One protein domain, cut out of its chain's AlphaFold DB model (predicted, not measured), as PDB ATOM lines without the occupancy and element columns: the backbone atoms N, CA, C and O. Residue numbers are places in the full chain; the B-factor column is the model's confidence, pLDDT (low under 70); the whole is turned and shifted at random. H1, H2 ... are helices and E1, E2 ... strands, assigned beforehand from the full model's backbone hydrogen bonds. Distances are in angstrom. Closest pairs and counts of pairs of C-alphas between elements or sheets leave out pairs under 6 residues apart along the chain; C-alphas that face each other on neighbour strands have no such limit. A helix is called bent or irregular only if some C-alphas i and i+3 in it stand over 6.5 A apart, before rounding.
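This is residues 22 to 152 of the 1150 residues of an uncharacterized protein of Verrucomicrobiales bacterium (UniProt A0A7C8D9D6). The model is a long helical hairpin, H1b and H2, with a small sheet of four strands as a head at its open end. From the head's side a loop sticks out with residues 27 to 32, away from the hairpin. The printed part has 131 residues with two named helices and five named strands, in the order E1 E2 E3 E4 H1 H2 E5; the sheet's order is E2 E3 E4 E5, antiparallel, and the class is mixed, helices and strands. The whole is extended, a rod of 82 by 31 by 25 A, with a radius of gyration of the C-alphas of 24.3 A.

Begin at C-alpha 22; after residues 22 to 38, with no named element, find E1 at residues 39 to 41. E2 follows at 45 to 48, E3 at 52 to 57 and E4 at 60 to 65. Find C-alpha 66 at (27.583, 52.165, -112.312), where H1, residues 66 to 107, begins; by its hydrogen bonds it was assigned as one helix, but it is bent, with C-alphas 74 and 77 6.8 A apart. Its arms are H1a, 66 to 74, 12.5 A, and H1b, 77 to 107, 44.9 A. H2, 111 to 143, runs 48.2 A, and E5, 146 to 151, ends at (13.511, 37.486, -115.042).

In the meander E2 E3 E4, each strand is the antiparallel neighbour of the one before; look at N 47 and O 54, 2.9 A, and N 55 and O 62, 2.8 A. E5 is antiparallel to E4, with N 61 and O 150 at 2.8 A. H1a is on the sheet at a height of 10.2 A. H1b and H2 touch as a helical hairpin, closest at C-alphas 83 and 131, 6.0 A, a shallow tilt of 23 degrees, opposite ways. In H1a, H1b and H2 every O i to N i+4 pair is within hydrogen-bond range. E1 pairs with no named strand; its residues 39 to 40 pair with 22 to 23.

The C-alphas of Thr 30 and Gly 108, the two farthest apart, are 82.8 A from each other. The printed part has no cut, and its links between named elements are tight. Confidence is low, under 70, at residues 22 to 43.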
ATOM      1  N   ALA A  22      34.496  38.353-122.023       54.97
ATOM      2  CA  ALA A  22      35.478  39.428-122.089       54.97
ATOM      3  C   ALA A  22      35.121  40.413-123.207       54.97
ATOM      4  O   ALA A  22      34.749  39.998-124.301       54.97
ATOM      5  N   LYS A  23      35.266  41.720-122.961       56.91
ATOM      6  CA  LYS A  23      35.076  42.772-123.978       56.91
ATOM      7  C   LYS A  23      36.372  43.567-124.170       56.91
ATOM      8  O   LYS A  23      37.173  43.702-123.244       56.91
ATOM      9  N   VAL A  24      36.572  44.103-125.374       53.75
ATOM     10  CA  VAL A  24      37.723  44.925-125.790       53.75
ATOM     11  C   VAL A  24      37.207  46.303-126.202       53.75
ATOM     12  O   VAL A  24      36.210  46.390-126.912       53.75
ATOM     13  N   ALA A  25      37.868  47.375-125.759       52.25
ATOM     14  CA  ALA A  25      37.515  48.733-126.163       52.25
ATOM     15  C   ALA A  25      38.226  49.121-127.462       52.25
ATOM     16  O   ALA A  25      39.419  48.858-127.625       52.25
ATOM     17  N   TYR A  26      37.506  49.805-128.344       49.88
ATOM     18  CA  TYR A  26      38.036  50.395-129.568       49.88
ATOM     19  C   TYR A  26      37.868  51.912-129.513       49.88
ATOM     20  O   TYR A  26      36.950  52.441-128.883       49.88
ATOM     21  N   ASP A  27      38.796  52.629-130.127       57.34
ATOM     22  CA  ASP A  27      38.670  54.051-130.362       57.34
ATOM     23  C   ASP A  27      37.606  54.305-131.436       57.34
ATOM     24  O   ASP A  27      37.729  53.820-132.557       57.34
ATOM     25  N   GLY A  28      36.565  55.066-131.098       39.09
ATOM     26  CA  GLY A  28      35.422  55.276-131.990       39.09
ATOM     27  C   GLY A  28      35.730  56.074-133.260       39.09
ATOM     28  O   GLY A  28      34.934  56.035-134.188       39.09
ATOM     29  N   SER A  29      36.863  56.781-133.323       44.38
ATOM     30  CA  SER A  29      37.248  57.570-134.502       44.38
ATOM     31  C   SER A  29      38.185  56.823-135.447       44.38
ATOM     32  O   SER A  29      38.132  57.016-136.656       44.38
ATOM     33  N   THR A  30      39.034  55.955-134.899       62.72
ATOM     34  CA  THR A  30      40.096  55.277-135.656       62.72
ATOM     35  C   THR A  30      39.883  53.773-135.789       62.72
ATOM     36  O   THR A  30      40.609  53.119-136.531       62.72
ATOM     37  N   GLY A  31      38.948  53.191-135.031       42.53
ATOM     38  CA  GLY A  31      38.799  51.740-134.901       42.53
ATOM     39  C   GLY A  31      39.972  51.067-134.176       42.53
ATOM     40  O   GLY A  31      39.995  49.844-134.045       42.53
ATOM     41  N   ALA A  32      40.954  51.831-133.682       50.78
ATOM     42  CA  ALA A  32      42.136  51.284-133.034       50.78
ATOM     43  C   ALA A  32      41.792  50.698-131.658       50.78
ATOM     44  O   ALA A  32      41.115  51.318-130.839       50.78
ATOM     45  N   LYS A  33      42.303  49.501-131.368       45.44
ATOM     46  CA  LYS A  33      42.125  48.832-130.074       45.44
ATOM     47  C   LYS A  33      42.739  49.666-128.932       45.44
ATOM     48  O   LYS A  33      43.940  49.928-128.928       45.44
ATOM     49  N   LYS A  34      41.950  50.025-127.912       52.12
ATOM     50  CA  LYS A  34      42.415  50.667-126.666       52.12
ATOM     51  C   LYS A  34      42.773  49.605-125.618       52.12
ATOM     52  O   LYS A  34      42.010  49.347-124.692       52.12
ATOM     53  N   GLY A  35      43.955  48.997-125.750       56.66
ATOM     54  CA  GLY A  35      44.481  48.010-124.788       56.66
ATOM     55  C   GLY A  35      43.900  46.596-124.942       56.66
ATOM     56  O   GLY A  35      43.047  46.354-125.784       56.66
ATOM     57  N   ASN A  36      44.394  45.616-124.173       45.19
ATOM     58  CA  ASN A  36      44.210  44.189-124.496       45.19
ATOM     59  C   ASN A  36      42.916  43.522-123.999       45.19
ATOM     60  O   ASN A  36      42.480  42.562-124.631       45.19
ATOM     61  N   LEU A  37      42.303  44.031-122.931       48.81
ATOM     62  CA  LEU A  37      41.069  43.533-122.317       48.81
ATOM     63  C   LEU A  37      40.449  44.696-121.532       48.81
ATOM     64  O   LEU A  37      41.139  45.303-120.717       48.81
ATOM     65  N   PHE A  38      39.187  45.027-121.796       50.59
ATOM     66  CA  PHE A  38      38.508  46.179-121.194       50.59
ATOM     67  C   PHE A  38      37.626  45.793-120.000       50.59
ATOM     68  O   PHE A  38      37.570  46.526-119.017       50.59
ATOM     69  N   ALA A  39      36.955  44.640-120.059       48.16
ATOM     70  CA  ALA A  39      36.147  44.126-118.956       48.16
ATOM     71  C   ALA A  39      36.012  42.604-119.039       48.16
ATOM     72  O   ALA A  39      35.983  42.043-120.134       48.16
ATOM     73  N   SER A  40      35.883  41.962-117.880       52.31
ATOM     74  CA  SER A  40      35.483  40.564-117.745       52.31
ATOM     75  C   SER A  40      34.326  40.491-116.747       52.31
ATOM     76  O   SER A  40      34.450  41.067-115.662       52.31
ATOM     77  N   PHE A  41      33.231  39.821-117.094       59.97
ATOM     78  CA  PHE A  41      32.018  39.766-116.277       59.97
ATOM     79  C   PHE A  41      31.498  38.321-116.146       59.97
ATOM     80  O   PHE A  41      31.659  37.524-117.076       59.97
ATOM     81  N   PRO A  42      30.920  37.936-114.997       55.06
ATOM     82  CA  PRO A  42      30.140  36.702-114.895       55.06
ATOM     83  C   PRO A  42      28.786  36.901-115.594       55.06
ATOM     84  O   PRO A  42      28.175  37.940-115.409       55.06
ATOM     85  N   GLY A  43      28.314  35.955-116.404       69.38
ATOM     86  CA  GLY A  43      27.061  36.099-117.161       69.38
ATOM     87  C   GLY A  43      27.194  35.635-118.611       69.38
ATOM     88  O   GLY A  43      28.276  35.228-119.030       69.38
ATOM     89  N   LEU A  44      26.087  35.685-119.353       76.81
ATOM     90  CA  LEU A  44      26.007  35.306-120.765       76.81
ATOM     91  C   LEU A  44      26.460  36.459-121.680       76.81
ATOM     92  O   LEU A  44      27.258  36.238-122.586       76.81
ATOM     93  N   ASP A  45      26.041  37.701-121.395       79.50
ATOM     94  CA  ASP A  45      26.436  38.898-122.159       79.50
ATOM     95  C   ASP A  45      26.438  40.179-121.289       79.50
ATOM     96  O   ASP A  45      25.824  40.220-120.221       79.50
ATOM     97  N   LEU A  46      27.153  41.228-121.721       84.25
ATOM     98  CA  LEU A  46      27.267  42.523-121.031       84.25
ATOM     99  C   LEU A  46      27.178  43.685-122.018       84.25
ATOM    100  O   LEU A  46      27.945  43.752-122.986       84.25
ATOM    101  N   LEU A  47      26.334  44.658-121.683       84.25
ATOM    102  CA  LEU A  47      26.202  45.923-122.391       84.25
ATOM    103  C   LEU A  47      26.467  47.094-121.442       84.25
ATOM    104  O   LEU A  47      25.978  47.127-120.315       84.25
ATOM    105  N   LEU A  48      27.252  48.073-121.896       83.44
ATOM    106  CA  LEU A  48      27.674  49.210-121.081       83.44
ATOM    107  C   LEU A  48      27.234  50.530-121.710       83.44
ATOM    108  O   LEU A  48      27.547  50.803-122.866       83.44
ATOM    109  N   THR A  49      26.595  51.379-120.911       83.94
ATOM    110  CA  THR A  49      26.389  52.803-121.207       83.94
ATOM    111  C   THR A  49      27.225  53.650-120.242       83.94
ATOM    112  O   THR A  49      27.973  53.114-119.415       83.94
ATOM    113  N   SER A  50      27.160  54.982-120.340       80.94
ATOM    114  CA  SER A  50      27.811  55.888-119.379       80.94
ATOM    115  C   SER A  50      27.317  55.652-117.946       80.94
ATOM    116  O   SER A  50      28.143  55.573-117.034       80.94
ATOM    117  N   GLU A  51      26.013  55.447-117.776       85.00
ATOM    118  CA  GLU A  51      25.324  55.401-116.478       85.00
ATOM    119  C   GLU A  51      25.042  53.976-115.990       85.00
ATOM    120  O   GLU A  51      25.160  53.700-114.797       85.00
ATOM    121  N   LYS A  52      24.729  53.045-116.903       87.81
ATOM    122  CA  LYS A  52      24.278  51.690-116.561       87.81
ATOM    123  C   LYS A  52      25.169  50.601-117.145       87.81
ATOM    124  O   LYS A  52      25.800  50.766-118.191       87.81
ATOM    125  N   ALA A  53      25.211  49.470-116.455       87.56
ATOM    126  CA  ALA A  53      25.732  48.216-116.970       87.56
ATOM    127  C   ALA A  53      24.601  47.188-116.968       87.56
ATOM    128  O   ALA A  53      24.078  46.849-115.912       87.56
ATOM    129  N   PHE A  54      24.220  46.703-118.144       89.81
ATOM    130  CA  PHE A  54      23.257  45.618-118.272       89.81
ATOM    131  C   PHE A  54      24.024  44.313-118.342       89.81
ATOM    132  O   PHE A  54      24.925  44.188-119.168       89.81
ATOM    133  N   SER A  55      23.680  43.361-117.484       87.31
ATOM    134  CA  SER A  55      24.262  42.026-117.484       87.31
ATOM    135  C   SER A  55      23.176  41.001-117.735       87.31
ATOM    136  O   SER A  55      22.178  40.969-117.021       87.31
ATOM    137  N   LEU A  56      23.395  40.146-118.722       86.50
ATOM    138  CA  LEU A  56      22.548  38.999-118.992       86.50
ATOM    139  C   LEU A  56      23.110  37.763-118.283       86.50
ATOM    140  O   LEU A  56      24.321  37.536-118.278       86.50
ATOM    141  N   THR A  57      22.245  36.964-117.671       83.50
ATOM    142  CA  THR A  57      22.584  35.749-116.912       83.50
ATOM    143  C   THR A  57      21.607  34.621-117.257       83.50
ATOM    144  O   THR A  57      20.626  34.866-117.952       83.50
ATOM    145  N   GLU A  58      21.824  33.410-116.725       78.38
ATOM    146  CA  GLU A  58      20.868  32.292-116.867       78.38
ATOM    147  C   GLU A  58      19.484  32.594-116.252       78.38
ATOM    148  O   GLU A  58      18.524  31.890-116.544       78.38
ATOM    149  N   GLU A  59      19.360  33.628-115.413       81.81
ATOM    150  CA  GLU A  59      18.087  34.035-114.805       81.81
ATOM    151  C   GLU A  59      17.396  35.194-115.536       81.81
ATOM    152  O   GLU A  59      16.237  35.487-115.256       81.81
ATOM    153  N   GLY A  60      18.093  35.872-116.451       88.56
ATOM    154  CA  GLY A  60      17.601  37.068-117.133       88.56
ATOM    155  C   GLY A  60      18.541  38.270-117.020       88.56
ATOM    156  O   GLY A  60      19.757  38.118-116.857       88.56
ATOM    157  N   ILE A  61      17.982  39.475-117.160       91.75
ATOM    158  CA  ILE A  61      18.723  40.735-117.315       91.75
ATOM    159  C   ILE A  61      18.752  41.505-115.995       91.75
ATOM    160  O   ILE A  61      17.718  41.754-115.379       91.75
ATOM    161  N   PHE A  62      19.934  41.975-115.618       90.50
ATOM    162  CA  PHE A  62      20.144  42.885-114.498       90.50
ATOM    163  C   PHE A  62      20.643  44.232-115.004       90.50
ATOM    164  O   PHE A  62      21.639  44.287-115.726       90.50
ATOM    165  N   ALA A  63      20.003  45.320-114.580       92.06
ATOM    166  CA  ALA A  63      20.523  46.665-114.778       92.06
ATOM    167  C   ALA A  63      21.233  47.152-113.521       92.06
ATOM    168  O   ALA A  63      20.623  47.311-112.464       92.06
ATOM    169  N   LEU A  64      22.527  47.410-113.656       89.06
ATOM    170  CA  LEU A  64      23.381  47.897-112.588       89.06
ATOM    171  C   LEU A  64      23.647  49.386-112.771       89.06
ATOM    172  O   LEU A  64      24.110  49.815-113.831       89.06
ATOM    173  N   ASP A  65      23.418  50.157-111.716       89.62
ATOM    174  CA  ASP A  65      23.860  51.543-111.635       89.62
ATOM    175  C   ASP A  65      25.377  51.566-111.412       89.62
ATOM    176  O   ASP A  65      25.905  50.998-110.448       89.62
ATOM    177  N   ARG A  66      26.115  52.204-112.326       83.25
ATOM    178  CA  ARG A  66      27.583  52.165-112.312       83.25
ATOM    179  C   ARG A  66      28.194  53.008-111.194       83.25
ATOM    180  O   ARG A  66      29.304  52.690-110.755       83.25
ATOM    181  N   GLU A  67      27.520  54.058-110.730       85.44
ATOM    182  CA  GLU A  67      27.995  54.867-109.605       85.44
ATOM    183  C   GLU A  67      27.731  54.165-108.276       85.44
ATOM    184  O   GLU A  67      28.662  54.015-107.475       85.44
ATOM    185  N   LYS A  68      26.512  53.644-108.077       87.06
ATOM    186  CA  LYS A  68      26.175  52.842-106.894       87.06
ATOM    187  C   LYS A  68      27.047  51.592-106.824       87.06
ATOM    188  O   LYS A  68      27.578  51.289-105.756       87.06
ATOM    189  N   ASN A  69      27.298  50.912-107.949       81.56
ATOM    190  CA  ASN A  69      28.219  49.773-107.992       81.56
ATOM    191  C   ASN A  69      29.643  50.173-107.577       81.56
ATOM    192  O   ASN A  69      30.228  49.507-106.728       81.56
ATOM    193  N   ARG A  70      30.181  51.289-108.092       78.56
ATOM    194  CA  ARG A  70      31.528  51.768-107.730       78.56
ATOM    195  C   ARG A  70      31.650  52.092-106.243       78.56
ATOM    196  O   ARG A  70      32.670  51.776-105.635       78.56
ATOM    197  N   PHE A  71      30.654  52.766-105.669       84.00
ATOM    198  CA  PHE A  71      30.622  53.032-104.231       84.00
ATOM    199  C   PHE A  71      30.680  51.717-103.451       84.00
ATOM    200  O   PHE A  71      31.496  51.524-102.557       84.00
ATOM    201  N   SER A  72      29.840  50.780-103.861       83.12
ATOM    202  CA  SER A  72      29.588  49.562-103.124       83.12
ATOM    203  C   SER A  72      30.738  48.539-103.248       83.12
ATOM    204  O   SER A  72      31.040  47.818-102.298       83.12
ATOM    205  N   GLU A  73      31.457  48.508-104.372       75.81
ATOM    206  CA  GLU A  73      32.698  47.733-104.543       75.81
ATOM    207  C   GLU A  73      33.870  48.236-103.695       75.81
ATOM    208  O   GLU A  73      34.736  47.441-103.342       75.81
ATOM    209  N   LYS A  74      33.912  49.528-103.347       82.12
ATOM    210  CA  LYS A  74      34.918  50.038-102.401       82.12
ATOM    211  C   LYS A  74      34.643  49.572-100.971       82.12
ATOM    212  O   LYS A  74      35.584  49.327-100.225       82.12
ATOM    213  N   GLU A  75      33.371  49.433-100.605       84.94
ATOM    214  CA  GLU A  75      32.947  49.098 -99.241       84.94
ATOM    215  C   GLU A  75      32.938  47.584 -98.961       84.94
ATOM    216  O   GLU A  75      33.242  47.162 -97.843       84.94
ATOM    217  N   LEU A  76      32.616  46.747 -99.957       83.75
ATOM    218  CA  LEU A  76      32.500  45.292 -99.772       83.75
ATOM    219  C   LEU A  76      33.757  44.600 -99.230       83.75
ATOM    220  O   LEU A  76      33.588  43.780 -98.330       83.75
ATOM    221  N   PRO A  77      34.988  44.878 -99.712       83.56
ATOM    222  CA  PRO A  77      36.186  44.233 -99.181       83.56
ATOM    223  C   PRO A  77      36.332  44.464 -97.677       83.56
ATOM    224  O   PRO A  77      36.554  43.518 -96.924       83.56
ATOM    225  N   THR A  78      36.088  45.697 -97.227       89.12
ATOM    226  CA  THR A  78      36.124  46.076 -95.812       89.12
ATOM    227  C   THR A  78      35.081  45.305 -95.000       89.12
ATOM    228  O   THR A  78      35.397  44.752 -93.946       89.12
ATOM    229  N   VAL A  79      33.839  45.208 -95.493       89.75
ATOM    230  CA  VAL A  79      32.776  44.427 -94.831       89.75
ATOM    231  C   VAL A  79      33.116  42.930 -94.817       89.75
ATOM    232  O   VAL A  79      32.926  42.267 -93.797       89.75
ATOM    233  N   GLY A  80      33.674  42.397 -95.905       84.94
ATOM    234  CA  GLY A  80      34.101  41.004 -96.032       84.94
ATOM    235  C   GLY A  80      35.227  40.630 -95.064       84.94
ATOM    236  O   GLY A  80      35.135  39.608 -94.379       84.94
ATOM    237  N   GLU A  81      36.250  41.477 -94.934       89.44
ATOM    238  CA  GLU A  81      37.331  41.317 -93.953       89.44
ATOM    239  C   GLU A  81      36.792  41.328 -92.520       89.44
ATOM    240  O   GLU A  81      37.122  40.444 -91.720       89.44
ATOM    241  N   GLN A  82      35.898  42.272 -92.210       91.25
ATOM    242  CA  GLN A  82      35.244  42.344 -90.905       91.25
ATOM    243  C   GLN A  82      34.417  41.082 -90.631       91.25
ATOM    244  O   GLN A  82      34.560  40.484 -89.565       91.25
ATOM    245  N   LYS A  83      33.618  40.595 -91.590       93.44
ATOM    246  CA  LYS A  83      32.865  39.336 -91.447       93.44
ATOM    247  C   LYS A  83      33.779  38.139 -91.196       93.44
ATOM    248  O   LYS A  83      33.499  37.338 -90.301       93.44
ATOM    249  N   ALA A  84      34.867  38.006 -91.956       88.06
ATOM    250  CA  ALA A  84      35.811  36.901 -91.811       88.06
ATOM    251  C   ALA A  84      36.500  36.917 -90.438       88.06
ATOM    252  O   ALA A  84      36.622  35.870 -89.797       88.06
ATOM    253  N   ALA A  85      36.901  38.098 -89.956       91.00
ATOM    254  CA  ALA A  85      37.470  38.269 -88.622       91.00
ATOM    255  C   ALA A  85      36.476  37.847 -87.525       91.00
ATOM    256  O   ALA A  85      36.813  37.034 -86.664       91.00
ATOM    257  N   ARG A  86      35.224  38.315 -87.609       91.62
ATOM    258  CA  ARG A  86      34.160  37.986 -86.643       91.62
ATOM    259  C   ARG A  86      33.790  36.503 -86.669       91.62
ATOM    260  O   ARG A  86      33.613  35.897 -85.620       91.62
ATOM    261  N   SER A  87      33.735  35.883 -87.850       90.88
ATOM    262  CA  SER A  87      33.474  34.445 -88.001       90.88
ATOM    263  C   SER A  87      34.575  33.579 -87.367       90.88
ATOM    264  O   SER A  87      34.278  32.600 -86.671       90.88
ATOM    265  N   LYS A  88      35.851  33.969 -87.525       91.56
ATOM    266  CA  LYS A  88      36.981  33.329 -86.830       91.56
ATOM    267  C   LYS A  88      36.869  33.481 -85.312       91.56
ATOM    268  O   LYS A  88      37.034  32.493 -84.599       91.56
ATOM    269  N   GLU A  89      36.538  34.677 -84.827       92.38
ATOM    270  CA  GLU A  89      36.364  34.946 -83.394       92.38
ATOM    271  C   GLU A  89      35.211  34.121 -82.796       92.38
ATOM    272  O   GLU A  89      35.396  33.455 -81.781       92.38
ATOM    273  N   ILE A  90      34.058  34.051 -83.471       93.19
ATOM    274  CA  ILE A  90      32.924  33.193 -83.084       93.19
ATOM    275  C   ILE A  90      33.335  31.718 -83.023       93.19
ATOM    276  O   ILE A  90      32.946  31.003 -82.099       93.19
ATOM    277  N   THR A  91      34.124  31.248 -83.993       91.75
ATOM    278  CA  THR A  91      34.609  29.860 -84.023       91.75
ATOM    279  C   THR A  91      35.545  29.569 -82.845       91.75
ATOM    280  O   THR A  91      35.401  28.524 -82.210       91.75
ATOM    281  N   SER A  92      36.440  30.507 -82.500       92.56
ATOM    282  CA  SER A  92      37.297  30.414 -81.305       92.56
ATOM    283  C   SER A  92      36.469  30.387 -80.022       92.56
ATOM    284  O   SER A  92      36.594  29.453 -79.237       92.56
ATOM    285  N   LEU A  93      35.541  31.335 -79.854       94.00
ATOM    286  CA  LEU A  93      34.683  31.433 -78.670       94.00
ATOM    287  C   LEU A  93      33.822  30.176 -78.475       94.00
ATOM    288  O   LEU A  93      33.672  29.698 -77.353       94.00
ATOM    289  N   ARG A  94      33.283  29.590 -79.555       93.25
ATOM    290  CA  ARG A  94      32.546  28.314 -79.491       93.25
ATOM    291  C   ARG A  94      33.433  27.160 -79.028       93.25
ATOM    292  O   ARG A  94      32.957  26.305 -78.282       93.25
ATOM    293  N   LYS A  95      34.697  27.131 -79.457       93.44
ATOM    294  CA  LYS A  95      35.677  26.139 -79.008       93.44
ATOM    295  C   LYS A  95      36.021  26.339 -77.529       93.44
ATOM    296  O   LYS A  95      35.895  25.389 -76.770       93.44
ATOM    297  N   GLU A  96      36.336  27.562 -77.108       92.94
ATOM    298  CA  GLU A  96      36.642  27.905 -75.709       92.94
ATOM    299  C   GLU A  96      35.482  27.558 -74.764       92.94
ATOM    300  O   GLU A  96      35.693  26.945 -73.720       92.94
ATOM    301  N   ILE A  97      34.240  27.869 -75.156       92.88
ATOM    302  CA  ILE A  97      33.040  27.482 -74.400       92.88
ATOM    303  C   ILE A  97      32.928  25.957 -74.299       92.88
ATOM    304  O   ILE A  97      32.656  25.443 -73.216       92.88
ATOM    305  N   LYS A  98      33.145  25.223 -75.397       92.62
ATOM    306  CA  LYS A  98      33.082  23.753 -75.408       92.62
ATOM    307  C   LYS A  98      34.166  23.129 -74.521       92.62
ATOM    308  O   LYS A  98      33.874  22.193 -73.773       92.62
ATOM    309  N   ASP A  99      35.387  23.651 -74.582       90.88
ATOM    310  CA  ASP A  99      36.524  23.184 -73.788       90.88
ATOM    311  C   ASP A  99      36.269  23.443 -72.291       90.88
ATOM    312  O   ASP A  99      36.390  22.526 -71.474       90.88
ATOM    313  N   LEU A 100      35.783  24.640 -71.934       90.06
ATOM    314  CA  LEU A 100      35.414  24.992 -70.558       90.06
ATOM    315  C   LEU A 100      34.237  24.154 -70.038       90.06
ATOM    316  O   LEU A 100      34.278  23.661 -68.916       90.06
ATOM    317  N   GLN A 101      33.207  23.912 -70.853       88.88
ATOM    318  CA  GLN A 101      32.094  23.024 -70.489       88.88
ATOM    319  C   GLN A 101      32.547  21.577 -70.268       88.88
ATOM    320  O   GLN A 101      31.990  20.880 -69.419       88.88
ATOM    321  N   THR A 102      33.552  21.119 -71.014       87.88
ATOM    322  CA  THR A 102      34.139  19.784 -70.838       87.88
ATOM    323  C   THR A 102      34.924  19.705 -69.526       87.88
ATOM    324  O   THR A 102      34.769  18.730 -68.795       87.88
ATOM    325  N   LYS A 103      35.683  20.757 -69.179       88.50
ATOM    326  CA  LYS A 103      36.349  20.900 -67.871       88.50
ATOM    327  C   LYS A 103      35.335  20.900 -66.719       88.50
ATOM    328  O   LYS A 103      35.469  20.088 -65.811       88.50
ATOM    329  N   ILE A 104      34.286  21.726 -66.798       89.06
ATOM    330  CA  ILE A 104      33.221  21.807 -65.780       89.06
ATOM    331  C   ILE A 104      32.554  20.440 -65.558       89.06
ATOM    332  O   ILE A 104      32.292  20.058 -64.420       89.06
ATOM    333  N   LYS A 105      32.299  19.672 -66.628       85.50
ATOM    334  CA  LYS A 105      31.741  18.311 -66.518       85.50
ATOM    335  C   LYS A 105      32.661  17.329 -65.788       85.50
ATOM    336  O   LYS A 105      32.152  16.383 -65.198       85.50
ATOM    337  N   ARG A 106      33.980  17.515 -65.876       85.12
ATOM    338  CA  ARG A 106      34.978  16.635 -65.253       85.12
ATOM    339  C   ARG A 106      35.230  16.999 -63.789       85.12
ATOM    340  O   ARG A 106      35.280  16.104 -62.956       85.12
ATOM    341  N   ASP A 107      35.368  18.291 -63.501       85.31
ATOM    342  CA  ASP A 107      35.941  18.783 -62.239       85.31
ATOM    343  C   ASP A 107      34.890  19.405 -61.289       85.31
ATOM    344  O   ASP A 107      35.213  19.752 -60.154       85.31
ATOM    345  N   GLY A 108      33.628  19.523 -61.725       76.56
ATOM    346  CA  GLY A 108      32.591  20.287 -61.024       76.56
ATOM    347  C   GLY A 108      32.682  21.790 -61.326       76.56
ATOM    348  O   GLY A 108      33.714  22.287 -61.773       76.56
ATOM    349  N   ILE A 109      31.582  22.528 -61.144       85.56
ATOM    350  CA  ILE A 109      31.537  23.969 -61.442       85.56
ATOM    351  C   ILE A 109      32.077  24.787 -60.261       85.56
ATOM    352  O   ILE A 109      31.583  24.662 -59.141       85.56
ATOM    353  N   SER A 110      33.077  25.635 -60.506       85.00
ATOM    354  CA  SER A 110      33.503  26.670 -59.556       85.00
ATOM    355  C   SER A 110      32.796  28.003 -59.840       85.00
ATOM    356  O   SER A 110      32.323  28.243 -60.955       85.00
ATOM    357  N   SER A 111      32.758  28.904 -58.854       78.50
ATOM    358  CA  SER A 111      32.224  30.264 -59.036       78.50
ATOM    359  C   SER A 111      32.987  31.063 -60.105       78.50
ATOM    360  O   SER A 111      32.402  31.893 -60.802       78.50
ATOM    361  N   GLU A 112      34.280  30.783 -60.282       82.38
ATOM    362  CA  GLU A 112      35.126  31.395 -61.308       82.38
ATOM    363  C   GLU A 112      34.816  30.854 -62.716       82.38
ATOM    364  O   GLU A 112      34.743  31.625 -63.678       82.38
ATOM    365  N   ASP A 113      34.553  29.547 -62.850       85.25
ATOM    366  CA  ASP A 113      34.147  28.942 -64.126       85.25
ATOM    367  C   ASP A 113      32.764  29.451 -64.573       85.25
ATOM    368  O   ASP A 113      32.549  29.689 -65.764       85.25
ATOM    369  N   GLU A 114      31.834  29.666 -63.636       83.69
ATOM    370  CA  GLU A 114      30.503  30.217 -63.924       83.69
ATOM    371  C   GLU A 114      30.581  31.671 -64.424       83.69
ATOM    372  O   GLU A 114      29.990  32.012 -65.457       83.69
ATOM    373  N   ALA A 115      31.392  32.512 -63.770       85.62
ATOM    374  CA  ALA A 115      31.650  33.886 -64.203       85.62
ATOM    375  C   ALA A 115      32.347  33.947 -65.579       85.62
ATOM    376  O   ALA A 115      31.988  34.758 -66.446       85.62
ATOM    377  N   THR A 116      33.309  33.050 -65.819       88.38
ATOM    378  CA  THR A 116      34.036  32.944 -67.094       88.38
ATOM    379  C   THR A 116      33.111  32.494 -68.225       88.38
ATOM    380  O   THR A 116      33.099  33.102 -69.299       88.38
ATOM    381  N   LEU A 117      32.268  31.483 -67.988       88.06
ATOM    382  CA  LEU A 117      31.290  31.000 -68.963       88.06
ATOM    383  C   LEU A 117      30.251  32.080 -69.306       88.06
ATOM    384  O   LEU A 117      29.902  32.240 -70.479       88.06
ATOM    385  N   GLY A 118      29.788  32.845 -68.312       88.19
ATOM    386  CA  GLY A 118      28.910  34.000 -68.518       88.19
ATOM    387  C   GLY A 118      29.552  35.067 -69.411       88.19
ATOM    388  O   GLY A 118      28.931  35.541 -70.365       88.19
ATOM    389  N   THR A 119      30.829  35.373 -69.169       92.06
ATOM    390  CA  THR A 119      31.605  36.340 -69.961       92.06
ATOM    391  C   THR A 119      31.806  35.871 -71.406       92.06
ATOM    392  O   THR A 119      31.555  36.633 -72.343       92.06
ATOM    393  N   LEU A 120      32.197  34.610 -71.619       93.25
ATOM    394  CA  LEU A 120      32.378  34.040 -72.959       93.25
ATOM    395  C   LEU A 120      31.063  33.987 -73.747       93.25
ATOM    396  O   LEU A 120      31.045  34.315 -74.934       93.25
ATOM    397  N   ARG A 121      29.945  33.632 -73.098       92.44
ATOM    398  CA  ARG A 121      28.614  33.641 -73.728       92.44
ATOM    399  C   ARG A 121      28.173  35.045 -74.124       92.44
ATOM    400  O   ARG A 121      27.641  35.214 -75.220       92.44
ATOM    401  N   LYS A 122      28.430  36.046 -73.277       93.88
ATOM    402  CA  LYS A 122      28.148  37.451 -73.592       93.88
ATOM    403  C   LYS A 122      28.950  37.913 -74.811       93.88
ATOM    404  O   LYS A 122      28.359  38.419 -75.762       93.88
ATOM    405  N   ARG A 123      30.259  37.634 -74.845       94.44
ATOM    406  CA  ARG A 123      31.116  37.932 -76.007       94.44
ATOM    407  C   ARG A 123      30.654  37.202 -77.269       94.44
ATOM    408  O   ARG A 123      30.609  37.806 -78.334       94.44
ATOM    409  N   LEU A 124      30.263  35.928 -77.171       93.69
ATOM    410  CA  LEU A 124      29.723  35.174 -78.307       93.69
ATOM    411  C   LEU A 124      28.443  35.821 -78.854       93.69
ATOM    412  O   LEU A 124      28.301  35.941 -80.072       93.69
ATOM    413  N   ALA A 125      27.533  36.250 -77.977       92.06
ATOM    414  CA  ALA A 125      26.310  36.946 -78.369       92.06
ATOM    415  C   ALA A 125      26.618  38.292 -79.053       92.06
ATOM    416  O   ALA A 125      26.074  38.563 -80.122       92.06
ATOM    417  N   GLU A 126      27.541  39.085 -78.504       93.88
ATOM    418  CA  GLU A 126      27.993  40.359 -79.085       93.88
ATOM    419  C   GLU A 126      28.608  40.172 -80.479       93.88
ATOM    420  O   GLU A 126      28.201  40.835 -81.434       93.88
ATOM    421  N   GLN A 127      29.542  39.227 -80.633       93.75
ATOM    422  CA  GLN A 127      30.175  38.951 -81.927       93.75
ATOM    423  C   GLN A 127      29.172  38.406 -82.953       93.75
ATOM    424  O   GLN A 127      29.243  38.757 -84.131       93.75
ATOM    425  N   THR A 128      28.203  37.593 -82.518       91.44
ATOM    426  CA  THR A 128      27.131  37.079 -83.386       91.44
ATOM    427  C   THR A 128      26.201  38.202 -83.853       91.44
ATOM    428  O   THR A 128      25.861  38.253 -85.034       91.44
ATOM    429  N   ALA A 129      25.837  39.138 -82.970       92.94
ATOM    430  CA  ALA A 129      25.028  40.304 -83.325       92.94
ATOM    431  C   ALA A 129      25.764  41.236 -84.304       92.94
ATOM    432  O   ALA A 129      25.185  41.667 -85.299       92.94
ATOM    433  N   LEU A 130      27.058  41.488 -84.080       93.19
ATOM    434  CA  LEU A 130      27.892  42.265 -85.003       93.19
ATOM    435  C   LEU A 130      28.011  41.589 -86.375       93.19
ATOM    436  O   LEU A 130      27.908  42.266 -87.397       93.19
ATOM    437  N   LEU A 131      28.184  40.263 -86.414       92.88
ATOM    438  CA  LEU A 131      28.184  39.512 -87.669       92.88
ATOM    439  C   LEU A 131      26.843  39.658 -88.401       92.88
ATOM    440  O   LEU A 131      26.851  39.879 -89.607       92.88
ATOM    441  N   ALA A 132      25.709  39.589 -87.695       91.00
ATOM    442  CA  ALA A 132      24.389  39.789 -88.293       91.00
ATOM    443  C   ALA A 132      24.228  41.200 -88.892       91.00
ATOM    444  O   ALA A 132      23.732  41.337 -90.010       91.00
ATOM    445  N   THR A 133      24.715  42.239 -88.207       93.75
ATOM    446  CA  THR A 133      24.738  43.615 -88.735       93.75
ATOM    447  C   THR A 133      25.594  43.729 -89.995       93.75
ATOM    448  O   THR A 133      25.181  44.364 -90.961       93.75
ATOM    449  N   LEU A 134      26.767  43.090 -90.020       92.00
ATOM    450  CA  LEU A 134      27.646  43.089 -91.194       92.00
ATOM    451  C   LEU A 134      27.052  42.306 -92.367       92.00
ATOM    452  O   LEU A 134      27.180  42.745 -93.504       92.00
ATOM    453  N   VAL A 135      26.372  41.185 -92.103       88.75
ATOM    454  CA  VAL A 135      25.611  40.443 -93.122       88.75
ATOM    455  C   VAL A 135      24.520  41.334 -93.708       88.75
ATOM    456  O   VAL A 135      24.436  41.456 -94.923       88.75
ATOM    457  N   LYS A 136      23.740  42.026 -92.866       91.06
ATOM    458  CA  LYS A 136      22.709  42.959 -93.334       91.06
ATOM    459  C   LYS A 136      23.305  44.088 -94.178       91.06
ATOM    460  O   LYS A 136      22.791  44.385 -95.251       91.06
ATOM    461  N   ARG A 137      24.412  44.687 -93.726       90.12
ATOM    462  CA  ARG A 137      25.106  45.752 -94.460       90.12
ATOM    463  C   ARG A 137      25.631  45.271 -95.810       90.12
ATOM    464  O   ARG A 137      25.557  46.003 -96.788       90.12
ATOM    465  N   GLU A 138      26.163  44.055 -95.868       85.69
ATOM    466  CA  GLU A 138      26.585  43.433 -97.120       85.69
ATOM    467  C   GLU A 138      25.400  43.237 -98.074       85.69
ATOM    468  O   GLU A 138      25.517  43.584 -99.248       85.69
ATOM    469  N   THR A 139      24.257  42.746 -97.581       84.88
ATOM    470  CA  THR A 139      23.022  42.612 -98.369       84.88
ATOM    471  C   THR A 139      22.563  43.962 -98.919       84.88
ATOM    472  O   THR A 139      22.395  44.091-100.126       84.88
ATOM    473  N   GLU A 140      22.476  44.998 -98.076       88.75
ATOM    474  CA  GLU A 140      22.119  46.363 -98.497       88.75
ATOM    475  C   GLU A 140      23.076  46.902 -99.572       88.75
ATOM    476  O   GLU A 140      22.653  47.489-100.567       88.75
ATOM    477  N   LEU A 141      24.386  46.697 -99.389       84.69
ATOM    478  CA  LEU A 141      25.395  47.100-100.363       84.69
ATOM    479  C   LEU A 141      25.214  46.358-101.691       84.69
ATOM    480  O   LEU A 141      25.394  46.978-102.738       84.69
ATOM    481  N   LYS A 142      24.881  45.065-101.683       78.62
ATOM    482  CA  LYS A 142      24.647  44.278-102.905       78.62
ATOM    483  C   LYS A 142      23.365  44.714-103.621       78.62
ATOM    484  O   LYS A 142      23.419  44.980-104.818       78.62
ATOM    485  N   GLU A 143      22.258  44.860-102.900       82.69
ATOM    486  CA  GLU A 143      20.950  45.228-103.462       82.69
ATOM    487  C   GLU A 143      20.933  46.647-104.037       82.69
ATOM    488  O   GLU A 143      20.433  46.858-105.138       82.69
ATOM    489  N   ASN A 144      21.569  47.614-103.364       85.06
ATOM    490  CA  ASN A 144      21.569  49.022-103.781       85.06
ATOM    491  C   ASN A 144      22.269  49.284-105.135       85.06
ATOM    492  O   ASN A 144      22.294  50.410-105.615       85.06
ATOM    493  N   ARG A 145      22.886  48.277-105.756       85.69
ATOM    494  CA  ARG A 145      23.558  48.404-107.062       85.69
ATOM    495  C   ARG A 145      22.632  48.105-108.227       85.69
ATOM    496  O   ARG A 145      22.950  48.490-109.349       85.69
ATOM    497  N   VAL A 146      21.553  47.369-107.973       87.81
ATOM    498  CA  VAL A 146      20.623  46.892-108.994       87.81
ATOM    499  C   VAL A 146      19.470  47.877-109.072       87.81
ATOM    500  O   VAL A 146      18.747  48.063-108.099       87.81
ATOM    501  N   ASP A 147      19.292  48.513-110.225       90.00
ATOM    502  CA  ASP A 147      18.135  49.381-110.451       90.00
ATOM    503  C   ASP A 147      16.875  48.553-110.716       90.00
ATOM    504  O   ASP A 147      15.802  48.866-110.206       90.00
ATOM    505  N   TRP A 148      17.002  47.506-111.533       93.12
ATOM    506  CA  TRP A 148      15.914  46.590-111.864       93.12
ATOM    507  C   TRP A 148      16.447  45.237-112.350       93.12
ATOM    508  O   TRP A 148      17.587  45.124-112.819       93.12
ATOM    509  N   LYS A 149      15.591  44.215-112.255       91.56
ATOM    510  CA  LYS A 149      15.791  42.867-112.797       91.56
ATOM    511  C   LYS A 149      14.629  42.529-113.733       91.56
ATOM    512  O   LYS A 149      13.488  42.865-113.429       91.56
ATOM    513  N   TYR A 150      14.931  41.874-114.847       93.50
ATOM    514  CA  TYR A 150      13.956  41.243-115.731       93.50
ATOM    515  C   TYR A 150      14.243  39.738-115.772       93.50
ATOM    516  O   TYR A 150      15.266  39.323-116.318       93.50
ATOM    517  N   ASP A 151      13.374  38.941-115.148       90.88
ATOM    518  CA  ASP A 151      13.511  37.486-115.042       90.88
ATOM    519  C   ASP A 151      13.079  36.795-116.341       90.88
ATOM    520  O   ASP A 151      11.907  36.841-116.714       90.88
ATOM    521  N   ASN A 152      14.011  36.127-117.022       86.62
ATOM    522  CA  ASN A 152      13.712  35.283-118.179       86.62
ATOM    523  C   ASN A 152      14.880  34.327-118.469       86.62
ATOM    524  O   ASN A 152      15.958  34.747-118.889       86.62
TER     525      ASN A 152